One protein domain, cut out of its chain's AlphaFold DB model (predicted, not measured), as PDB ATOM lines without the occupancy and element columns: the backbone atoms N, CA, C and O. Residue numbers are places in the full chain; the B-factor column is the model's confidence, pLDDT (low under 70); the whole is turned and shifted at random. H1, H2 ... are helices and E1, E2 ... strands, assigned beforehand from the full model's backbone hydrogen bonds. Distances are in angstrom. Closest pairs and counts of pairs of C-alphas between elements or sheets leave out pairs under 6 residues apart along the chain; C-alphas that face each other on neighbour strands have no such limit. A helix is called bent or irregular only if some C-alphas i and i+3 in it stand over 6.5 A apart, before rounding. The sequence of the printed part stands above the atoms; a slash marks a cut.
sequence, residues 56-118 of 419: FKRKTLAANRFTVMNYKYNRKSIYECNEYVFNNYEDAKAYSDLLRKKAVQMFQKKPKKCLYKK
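AT A GLANCE: This is residues 56 to 118 of the 419 residues of the protein "SCP domain-containing protein" of Strongyloides stercoralis (UniProt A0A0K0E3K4). A small sheet of three strands, E1, E2 and E3, has one long helix, H2, laid lengthwise over one face; the short helix H1 only grazes the sheet, and the four-residue H3, which follows H2 after a tight link and folds back near its last turns, is off the sheet. After H3 the last stretch folds back, and its residues 116 to 117 pair with residues 84 to 85 of E3. The printed part has 63 residues, with three named helices and three named strands in the order H1, E1, E2, E3, H2, H3; the sheet runs E1, E2, E3, antiparallel throughout, and the class is mixed, helices and strands. The whole is compact, with a radius of gyration of the C-alphas of 11.3 A and spans of 36 by 28 by 17 A.

IN THESE COORDINATES: Begin with the sheet: find C-alpha 68 at (-7.855, 7.292, 79.755), where E1, residues 68 to 73, sets out on its 15.7 A. E2, residues 76 to 81, is 16.8 A long, and E3 is residues 84 to 86. Next look for C-alpha 89 at (-5.867, 13.497, 75.155); from there H2, residues 89 to 101, runs 18.4 A to C-alpha 101 at (3.839, -2.094, 75.638). H1 is residues 56 to 63, 10.6 A long. H3, residues 105 to 108, is irregular: its first and last C-alphas are 7.6 A apart.

HOW THE PARTS SIT: The strands form a meander, each the antiparallel neighbour of the one before, with E2 as the inner strand. In the hairpin E1 and E2, at 150 degrees between directions, look for N 71 and O 78, 2.8 A apart and within hydrogen-bond range. In the hairpin E2 and E3, also at 150 degrees, N 86 and O 79 are within range at 2.7 A. H2 is on the sheet at a height of 8.4 A, over E2 and along the strands, at 7 degrees to E2 on the local plane; this makes two layers, a helix on one face of a sheet. The closest C-alphas of E2 and H2 are those of Cys 81 and Ala 92, 5.8 A. H1 only grazes the sheet with its residues 58 to 63; its closest C-alphas to E1 are those of Ala 62 and Met 69, 6.3 A. H3 is not on the sheet and is close to H2 but not clearly touching, the closest C-alphas being those of Leu 99 and Met 106, 7.4 A. H1 is apart from H2 and from H3. In H1 and H2 every O i to N i+4 pair is within hydrogen-bond range; H3 is too short for such a pair, and its one O i to N i+3 pair is not within range.

THE WHOLE: The two C-alphas farthest apart are those of Arg 75 and Gln 105, 36.0 A. The printed part has no cut, and the links between named elements are tight. The mean pLDDT of the printed part is 80.5; look for values under 70 at residues 56, 58 and 74 and at residues 103 to 109.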
ATOM      1  N   PHE A  56     -18.138   4.524  92.695       68.20
ATOM      2  CA  PHE A  56     -17.309   3.334  92.822       68.20
ATOM      3  C   PHE A  56     -16.807   2.828  91.464       68.20
ATOM      4  O   PHE A  56     -15.597   2.755  91.255       68.20
ATOM      5  N   LYS A  57     -17.698   2.588  90.487       70.41
ATOM      6  CA  LYS A  57     -17.306   2.180  89.122       70.41
ATOM      7  C   LYS A  57     -16.369   3.207  88.485       70.41
ATOM      8  O   LYS A  57     -15.421   2.849  87.786       70.41
ATOM      9  N   ARG A  58     -16.591   4.493  88.778       69.34
ATOM     10  CA  ARG A  58     -15.718   5.594  88.359       69.34
ATOM     11  C   ARG A  58     -14.298   5.452  88.912       69.34
ATOM     12  O   ARG A  58     -13.354   5.604  88.136       69.34
ATOM     13  N   LYS A  59     -14.152   5.189  90.218       73.92
ATOM     14  CA  LYS A  59     -12.856   4.959  90.880       73.92
ATOM     15  C   LYS A  59     -12.171   3.710  90.322       73.92
ATOM     16  O   LYS A  59     -11.003   3.794  89.963       73.92
ATOM     17  N   THR A  60     -12.899   2.609  90.135       72.88
ATOM     18  CA  THR A  60     -12.364   1.371  89.538       72.88
ATOM     19  C   THR A  60     -11.816   1.597  88.127       72.88
ATOM     20  O   THR A  60     -10.711   1.160  87.817       72.88
ATOM     21  N   LEU A  61     -12.534   2.337  87.273       72.52
ATOM     22  CA  LEU A  61     -12.051   2.666  85.927       72.52
ATOM     23  C   LEU A  61     -10.842   3.608  85.938       72.52
ATOM     24  O   LEU A  61      -9.947   3.424  85.120       72.52
ATOM     25  N   ALA A  62     -10.811   4.596  86.838       71.29
ATOM     26  CA  ALA A  62      -9.663   5.492  86.990       71.29
ATOM     27  C   ALA A  62      -8.412   4.752  87.494       71.29
ATOM     28  O   ALA A  62      -7.297   5.086  87.103       71.29
ATOM     29  N   ALA A  63      -8.607   3.714  88.310       71.36
ATOM     30  CA  ALA A  63      -7.543   2.848  88.796       71.36
ATOM     31  C   ALA A  63      -7.040   1.847  87.740       71.36
ATOM     32  O   ALA A  63      -5.918   1.351  87.852       71.36
ATOM     33  N   ASN A  64      -7.820   1.553  86.690       77.44
ATOM     34  CA  ASN A  64      -7.314   0.778  85.560       77.44
ATOM     35  C   ASN A  64      -6.196   1.569  84.868       77.44
ATOM     36  O   ASN A  64      -6.424   2.607  84.242       77.44
ATOM     37  N   ARG A  65      -4.983   1.018  84.934       74.38
ATOM     38  CA  ARG A  65      -3.746   1.672  84.490       74.38
ATOM     39  C   ARG A  65      -3.733   2.037  83.009       74.38
ATOM     40  O   ARG A  65      -2.955   2.887  82.595       74.38
ATOM     41  N   PHE A  66      -4.563   1.395  82.196       80.25
ATOM     42  CA  PHE A  66      -4.590   1.612  80.752       80.25
ATOM     43  C   PHE A  66      -5.734   2.524  80.318       80.25
ATOM     44  O   PHE A  66      -5.765   2.954  79.162       80.25
ATOM     45  N   THR A  67      -6.686   2.816  81.199       84.06
ATOM     46  CA  THR A  67      -7.836   3.645  80.850       84.06
ATOM     47  C   THR A  67      -7.434   5.114  80.822       84.06
ATOM     48  O   THR A  67      -6.720   5.597  81.698       84.06
ATOM     49  N   VAL A  68      -7.917   5.831  79.806       87.20
ATOM     50  CA  VAL A  68      -7.855   7.292  79.755       87.20
ATOM     51  C   VAL A  68      -9.217   7.833  80.172       87.20
ATOM     52  O   VAL A  68     -10.204   7.682  79.453       87.20
ATOM     53  N   MET A  69      -9.281   8.452  81.345       84.61
ATOM     54  CA  MET A  69     -10.489   9.101  81.846       84.61
ATOM     55  C   MET A  69     -10.523  10.552  81.380       84.61
ATOM     56  O   MET A  69      -9.515  11.241  81.454       84.61
ATOM     57  N   ASN A  70     -11.688  11.043  80.963       82.85
ATOM     58  CA  ASN A  70     -11.901  12.453  80.636       82.85
ATOM     59  C   ASN A  70     -12.714  13.148  81.741       82.85
ATOM     60  O   ASN A  70     -13.732  12.623  82.207       82.85
ATOM     61  N   TYR A  71     -12.293  14.350  82.125       77.98
ATOM     62  CA  TYR A  71     -12.982  15.226  83.064       77.98
ATOM     63  C   TYR A  71     -13.202  16.602  82.451       77.98
ATOM     64  O   TYR A  71     -12.299  17.165  81.840       77.98
ATOM     65  N   LYS A  72     -14.378  17.191  82.695       71.70
ATOM     66  CA  LYS A  72     -14.631  18.589  82.345       71.70
ATOM     67  C   LYS A  72     -14.249  19.496  83.512       71.70
ATOM     68  O   LYS A  72     -14.781  19.368  84.613       71.70
ATOM     69  N   TYR A  73     -13.371  20.454  83.248       71.60
ATOM     70  CA  TYR A  73     -12.942  21.483  84.186       71.60
ATOM     71  C   TYR A  73     -12.951  22.844  83.484       71.60
ATOM     72  O   TYR A  73     -12.270  23.025  82.482       71.60
ATOM     73  N   ASN A  74     -13.754  23.801  83.963       69.46
ATOM     74  CA  ASN A  74     -13.873  25.143  83.365       69.46
ATOM     75  C   ASN A  74     -14.074  25.145  81.833       69.46
ATOM     76  O   ASN A  74     -13.446  25.915  81.114       69.46
ATOM     77  N   ARG A  75     -14.974  24.281  81.333       70.05
ATOM     78  CA  ARG A  75     -15.255  24.041  79.896       70.05
ATOM     79  C   ARG A  75     -14.105  23.413  79.094       70.05
ATOM     80  O   ARG A  75     -14.288  23.146  77.912       70.05
ATOM     81  N   LYS A  76     -12.965  23.133  79.722       73.71
ATOM     82  CA  LYS A  76     -11.866  22.355  79.149       73.71
ATOM     83  C   LYS A  76     -11.985  20.893  79.550       73.71
ATOM     84  O   LYS A  76     -12.638  20.564  80.542       73.71
ATOM     85  N   SER A  77     -11.330  20.038  78.783       83.70
ATOM     86  CA  SER A  77     -11.137  18.634  79.128       83.70
ATOM     87  C   SER A  77      -9.753  18.457  79.745       83.70
ATOM     88  O   SER A  77      -8.778  18.998  79.227       83.70
ATOM     89  N   ILE A  78      -9.668  17.705  80.836       86.65
ATOM     90  CA  ILE A  78      -8.412  17.142  81.335       86.65
ATOM     91  C   ILE A  78      -8.524  15.626  81.340       86.65
ATOM     92  O   ILE A  78      -9.615  15.070  81.491       86.65
ATOM     93  N   TYR A  79      -7.388  14.967  81.178       89.43
ATOM     94  CA  TYR A  79      -7.330  13.536  80.948       89.43
ATOM     95  C   TYR A  79      -6.488  12.883  82.027       89.43
ATOM     96  O   TYR A  79      -5.405  13.367  82.331       89.43
ATOM     97  N   GLU A  80      -6.975  11.802  82.614       88.19
ATOM     98  CA  GLU A  80      -6.225  11.023  83.594       88.19
ATOM     99  C   GLU A  80      -5.892   9.661  83.011       88.19
ATOM    100  O   GLU A  80      -6.761   8.996  82.448       88.19
ATOM    101  N   CYS A  81      -4.649   9.236  83.176       87.16
ATOM    102  CA  CYS A  81      -4.222   7.881  82.876       87.16
ATOM    103  C   CYS A  81      -3.248   7.424  83.958       87.16
ATOM    104  O   CYS A  81      -2.243   8.098  84.200       87.16
ATOM    105  N   ASN A  82      -3.549   6.288  84.599       84.12
ATOM    106  CA  ASN A  82      -2.727   5.714  85.667       84.12
ATOM    107  C   ASN A  82      -2.358   6.766  86.734       84.12
ATOM    108  O   ASN A  82      -1.182   6.987  87.013       84.12
ATOM    109  N   GLU A  83      -3.373   7.471  87.250       85.09
ATOM    110  CA  GLU A  83      -3.266   8.542  88.260       85.09
ATOM    111  C   GLU A  83      -2.550   9.823  87.788       85.09
ATOM    112  O   GLU A  83      -2.524  10.813  88.518       85.09
ATOM    113  N   TYR A  84      -1.978   9.871  86.584       90.16
ATOM    114  CA  TYR A  84      -1.369  11.086  86.040       90.16
ATOM    115  C   TYR A  84      -2.379  11.895  85.238       90.16
ATOM    116  O   TYR A  84      -3.086  11.352  84.391       90.16
ATOM    117  N   VAL A  85      -2.408  13.206  85.476       90.58
ATOM    118  CA  VAL A  85      -3.313  14.141  84.802       90.58
ATOM    119  C   VAL A  85      -2.591  14.901  83.695       90.58
ATOM    120  O   VAL A  85      -1.467  15.369  83.873       90.58
ATOM    121  N   PHE A  86      -3.267  15.065  82.564       92.09
ATOM    122  CA  PHE A  86      -2.795  15.695  81.339       92.09
ATOM    123  C   PHE A  86      -3.806  16.739  80.856       92.09
ATOM    124  O   PHE A  86      -5.015  16.613  81.066       92.09
ATOM    125  N   ASN A  87      -3.311  17.768  80.174       90.20
ATOM    126  CA  ASN A  87      -4.140  18.810  79.562       90.20
ATOM    127  C   ASN A  87      -4.633  18.453  78.149       90.20
ATOM    128  O   ASN A  87      -5.446  19.187  77.593       90.20
ATOM    129  N   ASN A  88      -4.144  17.362  77.559       90.42
ATOM    130  CA  ASN A  88      -4.567  16.893  76.247       90.42
ATOM    131  C   ASN A  88      -4.691  15.368  76.217       90.42
ATOM    132  O   ASN A  88      -4.059  14.653  76.997       90.42
ATOM    133  N   TYR A  89      -5.545  14.905  75.309       92.12
ATOM    134  CA  TYR A  89      -5.867  13.497  75.155       92.12
ATOM    135  C   TYR A  89      -4.687  12.691  74.608       92.12
ATOM    136  O   TYR A  89      -4.408  11.614  75.126       92.12
ATOM    137  N   GLU A  90      -3.972  13.224  73.616       94.76
ATOM    138  CA  GLU A  90      -2.898  12.509  72.916       94.76
ATOM    139  C   GLU A  90      -1.739  12.122  73.838       94.76
ATOM    140  O   GLU A  90      -1.253  10.999  73.782       94.76
ATOM    141  N   ASP A  91      -1.336  12.994  74.761       93.46
ATOM    142  CA  ASP A  91      -0.297  12.692  75.746       93.46
ATOM    143  C   ASP A  91      -0.762  11.614  76.740       93.46
ATOM    144  O   ASP A  91       0.008  10.715  77.089       93.46
ATOM    145  N   ALA A  92      -2.029  11.664  77.176       91.71
ATOM    146  CA  ALA A  92      -2.599  10.639  78.051       91.71
ATOM    147  C   ALA A  92      -2.713   9.286  77.327       91.71
ATOM    148  O   ALA A  92      -2.412   8.237  77.901       91.71
ATOM    149  N   LYS A  93      -3.109   9.306  76.052       92.49
ATOM    150  CA  LYS A  93      -3.220   8.129  75.190       92.49
ATOM    151  C   LYS A  93      -1.850   7.525  74.880       92.49
ATOM    152  O   LYS A  93      -1.670   6.323  75.065       92.49
ATOM    153  N   ALA A  94      -0.862   8.345  74.534       91.40
ATOM    154  CA  ALA A  94       0.518   7.914  74.335       91.40
ATOM    155  C   ALA A  94       1.098   7.265  75.601       91.40
ATOM    156  O   ALA A  94       1.782   6.242  75.519       91.40
ATOM    157  N   TYR A  95       0.794   7.814  76.782       90.68
ATOM    158  CA  TYR A  95       1.194   7.205  78.049       90.68
ATOM    159  C   TYR A  95       0.488   5.863  78.300       90.68
ATOM    160  O   TYR A  95       1.156   4.882  78.626       90.68
ATOM    161  N   SER A  96      -0.825   5.783  78.061       89.34
ATOM    162  CA  SER A  96      -1.601   4.533  78.117       89.34
ATOM    163  C   SER A  96      -1.014   3.442  77.210       89.34
ATOM    164  O   SER A  96      -0.824   2.303  77.642       89.34
ATOM    165  N   ASP A  97      -0.669   3.777  75.966       89.51
ATOM    166  CA  ASP A  97      -0.110   2.823  75.002       89.51
ATOM    167  C   ASP A  97       1.304   2.377  75.378       89.51
ATOM    168  O   ASP A  97       1.659   1.207  75.219       89.51
ATOM    169  N   LEU A  98       2.099   3.276  75.954       86.91
ATOM    170  CA  LEU A  98       3.400   2.930  76.507       86.91
ATOM    171  C   LEU A  98       3.283   1.962  77.698       86.91
ATOM    172  O   LEU A  98       4.075   1.022  77.786       86.91
ATOM    173  N   LEU A  99       2.289   2.143  78.576       85.18
ATOM    174  CA  LEU A  99       2.021   1.221  79.686       85.18
ATOM    175  C   LEU A  99       1.591  -0.167  79.190       85.18
ATOM    176  O   LEU A  99       1.992  -1.167  79.780       85.18
ATOM    177  N   ARG A 100       0.830  -0.254  78.087       84.20
ATOM    178  CA  ARG A 100       0.479  -1.541  77.451       84.20
ATOM    179  C   ARG A 100       1.706  -2.267  76.895       84.20
ATOM    180  O   ARG A 100       1.818  -3.476  77.048       84.20
ATOM    181  N   LYS A 101       2.624  -1.530  76.257       83.22
ATOM    182  CA  LYS A 101       3.839  -2.094  75.638       83.22
ATOM    183  C   LYS A 101       4.883  -2.545  76.662       83.22
ATOM    184  O   LYS A 101       5.651  -3.459  76.383       83.22
ATOM    185  N   LYS A 102       4.951  -1.897  77.830       71.94
ATOM    186  CA  LYS A 102       5.943  -2.184  78.877       71.94
ATOM    187  C   LYS A 102       5.247  -2.610  80.165       71.94
ATOM    188  O   LYS A 102       4.894  -1.769  80.984       71.94
ATOM    189  N   ALA A 103       5.107  -3.917  80.368       61.82
ATOM    190  CA  ALA A 103       4.278  -4.454  81.446       61.82
ATOM    191  C   ALA A 103       4.811  -4.221  82.880       61.82
ATOM    192  O   ALA A 103       4.020  -4.335  83.813       61.82
ATOM    193  N   VAL A 104       6.103  -3.913  83.098       56.21
ATOM    194  CA  VAL A 104       6.675  -3.905  84.469       56.21
ATOM    195  C   VAL A 104       7.636  -2.747  84.790       56.21
ATOM    196  O   VAL A 104       7.540  -2.156  85.860       56.21
ATOM    197  N   GLN A 105       8.564  -2.374  83.904       54.93
ATOM    198  CA  GLN A 105       9.707  -1.540  84.328       54.93
ATOM    199  C   GLN A 105       9.482  -0.015  84.319       54.93
ATOM    200  O   GLN A 105      10.204   0.703  85.004       54.93
ATOM    201  N   MET A 106       8.498   0.523  83.586       53.45
ATOM    202  CA  MET A 106       8.341   1.987  83.466       53.45
ATOM    203  C   MET A 106       7.471   2.646  84.548       53.45
ATOM    204  O   MET A 106       7.352   3.872  84.548       53.45
ATOM    205  N   PHE A 107       6.904   1.879  85.490       56.56
ATOM    206  CA  PHE A 107       5.936   2.384  86.477       56.56
ATOM    207  C   PHE A 107       6.459   3.512  87.381       56.56
ATOM    208  O   PHE A 107       5.656   4.259  87.935       56.56
ATOM    209  N   GLN A 108       7.776   3.675  87.511       57.91
ATOM    210  CA  GLN A 108       8.362   4.684  88.395       57.91
ATOM    211  C   GLN A 108       8.627   6.040  87.724       57.91
ATOM    212  O   GLN A 108       8.773   7.043  88.423       57.91
ATOM    213  N   LYS A 109       8.678   6.130  86.387       69.61
ATOM    214  CA  LYS A 109       9.053   7.392  85.730       69.61
ATOM    215  C   LYS A 109       7.827   8.273  85.490       69.61
ATOM    216  O   LYS A 109       6.944   7.918  84.712       69.61
ATOM    217  N   LYS A 110       7.818   9.458  86.113       82.23
ATOM    218  CA  LYS A 110       6.838  10.522  85.848       82.23
ATOM    219  C   LYS A 110       6.740  10.778  84.328       82.23
ATOM    220  O   LYS A 110       7.772  11.061  83.709       82.23
ATOM    221  N   PRO A 111       5.543  10.702  83.718       87.09
ATOM    222  CA  PRO A 111       5.378  10.935  82.290       87.09
ATOM    223  C   PRO A 111       5.711  12.381  81.912       87.09
ATOM    224  O   PRO A 111       5.537  13.318  82.701       87.09
ATOM    225  N   LYS A 112       6.188  12.576  80.678       84.54
ATOM    226  CA  LYS A 112       6.401  13.918  80.119       84.54
ATOM    227  C   LYS A 112       5.060  14.658  80.047       84.54
ATOM    228  O   LYS A 112       4.025  14.030  79.860       84.54
ATOM    229  N   LYS A 113       5.097  15.986  80.200       87.00
ATOM    230  CA  LYS A 113       3.941  16.901  80.087       87.00
ATOM    231  C   LYS A 113       2.773  16.653  81.059       87.00
ATOM    232  O   LYS A 113       1.775  17.366  80.986       87.00
ATOM    233  N   CYS A 114       2.880  15.706  81.996       91.57
ATOM    234  CA  CYS A 114       1.843  15.556  83.013       91.57
ATOM    235  C   CYS A 114       1.792  16.776  83.936       91.57
ATOM    236  O   CYS A 114       2.820  17.315  84.364       91.57
ATOM    237  N   LEU A 115       0.569  17.176  84.270       90.65
ATOM    238  CA  LEU A 115       0.285  18.270  85.180       90.65
ATOM    239  C   LEU A 115       0.600  17.862  86.610       90.65
ATOM    240  O   LEU A 115       1.310  18.583  87.292       90.65
ATOM    241  N   TYR A 116       0.103  16.719  87.080       90.67
ATOM    242  CA  TYR A 116       0.314  16.193  88.434       90.67
ATOM    243  C   TYR A 116      -0.070  14.712  88.504       90.67
ATOM    244  O   TYR A 116      -0.605  14.159  87.544       90.67
ATOM    245  N   LYS A 117       0.245  14.080  89.637       89.73
ATOM    246  CA  LYS A 117      -0.193  12.730  89.985       89.73
ATOM    247  C   LYS A 117      -1.253  12.838  91.081       89.73
ATOM    248  O   LYS A 117      -1.002  13.553  92.048       89.73
ATOM    249  N   LYS A 118      -2.395  12.176  90.914       85.06
ATOM    250  CA  LYS A 118      -3.448  12.030  91.924       85.06
ATOM    251  C   LYS A 118      -3.050  11.018  92.994       85.06
ATOM    252  O   LYS A 118      -2.213  10.148  92.740       85.06
TER     253      LYS A 118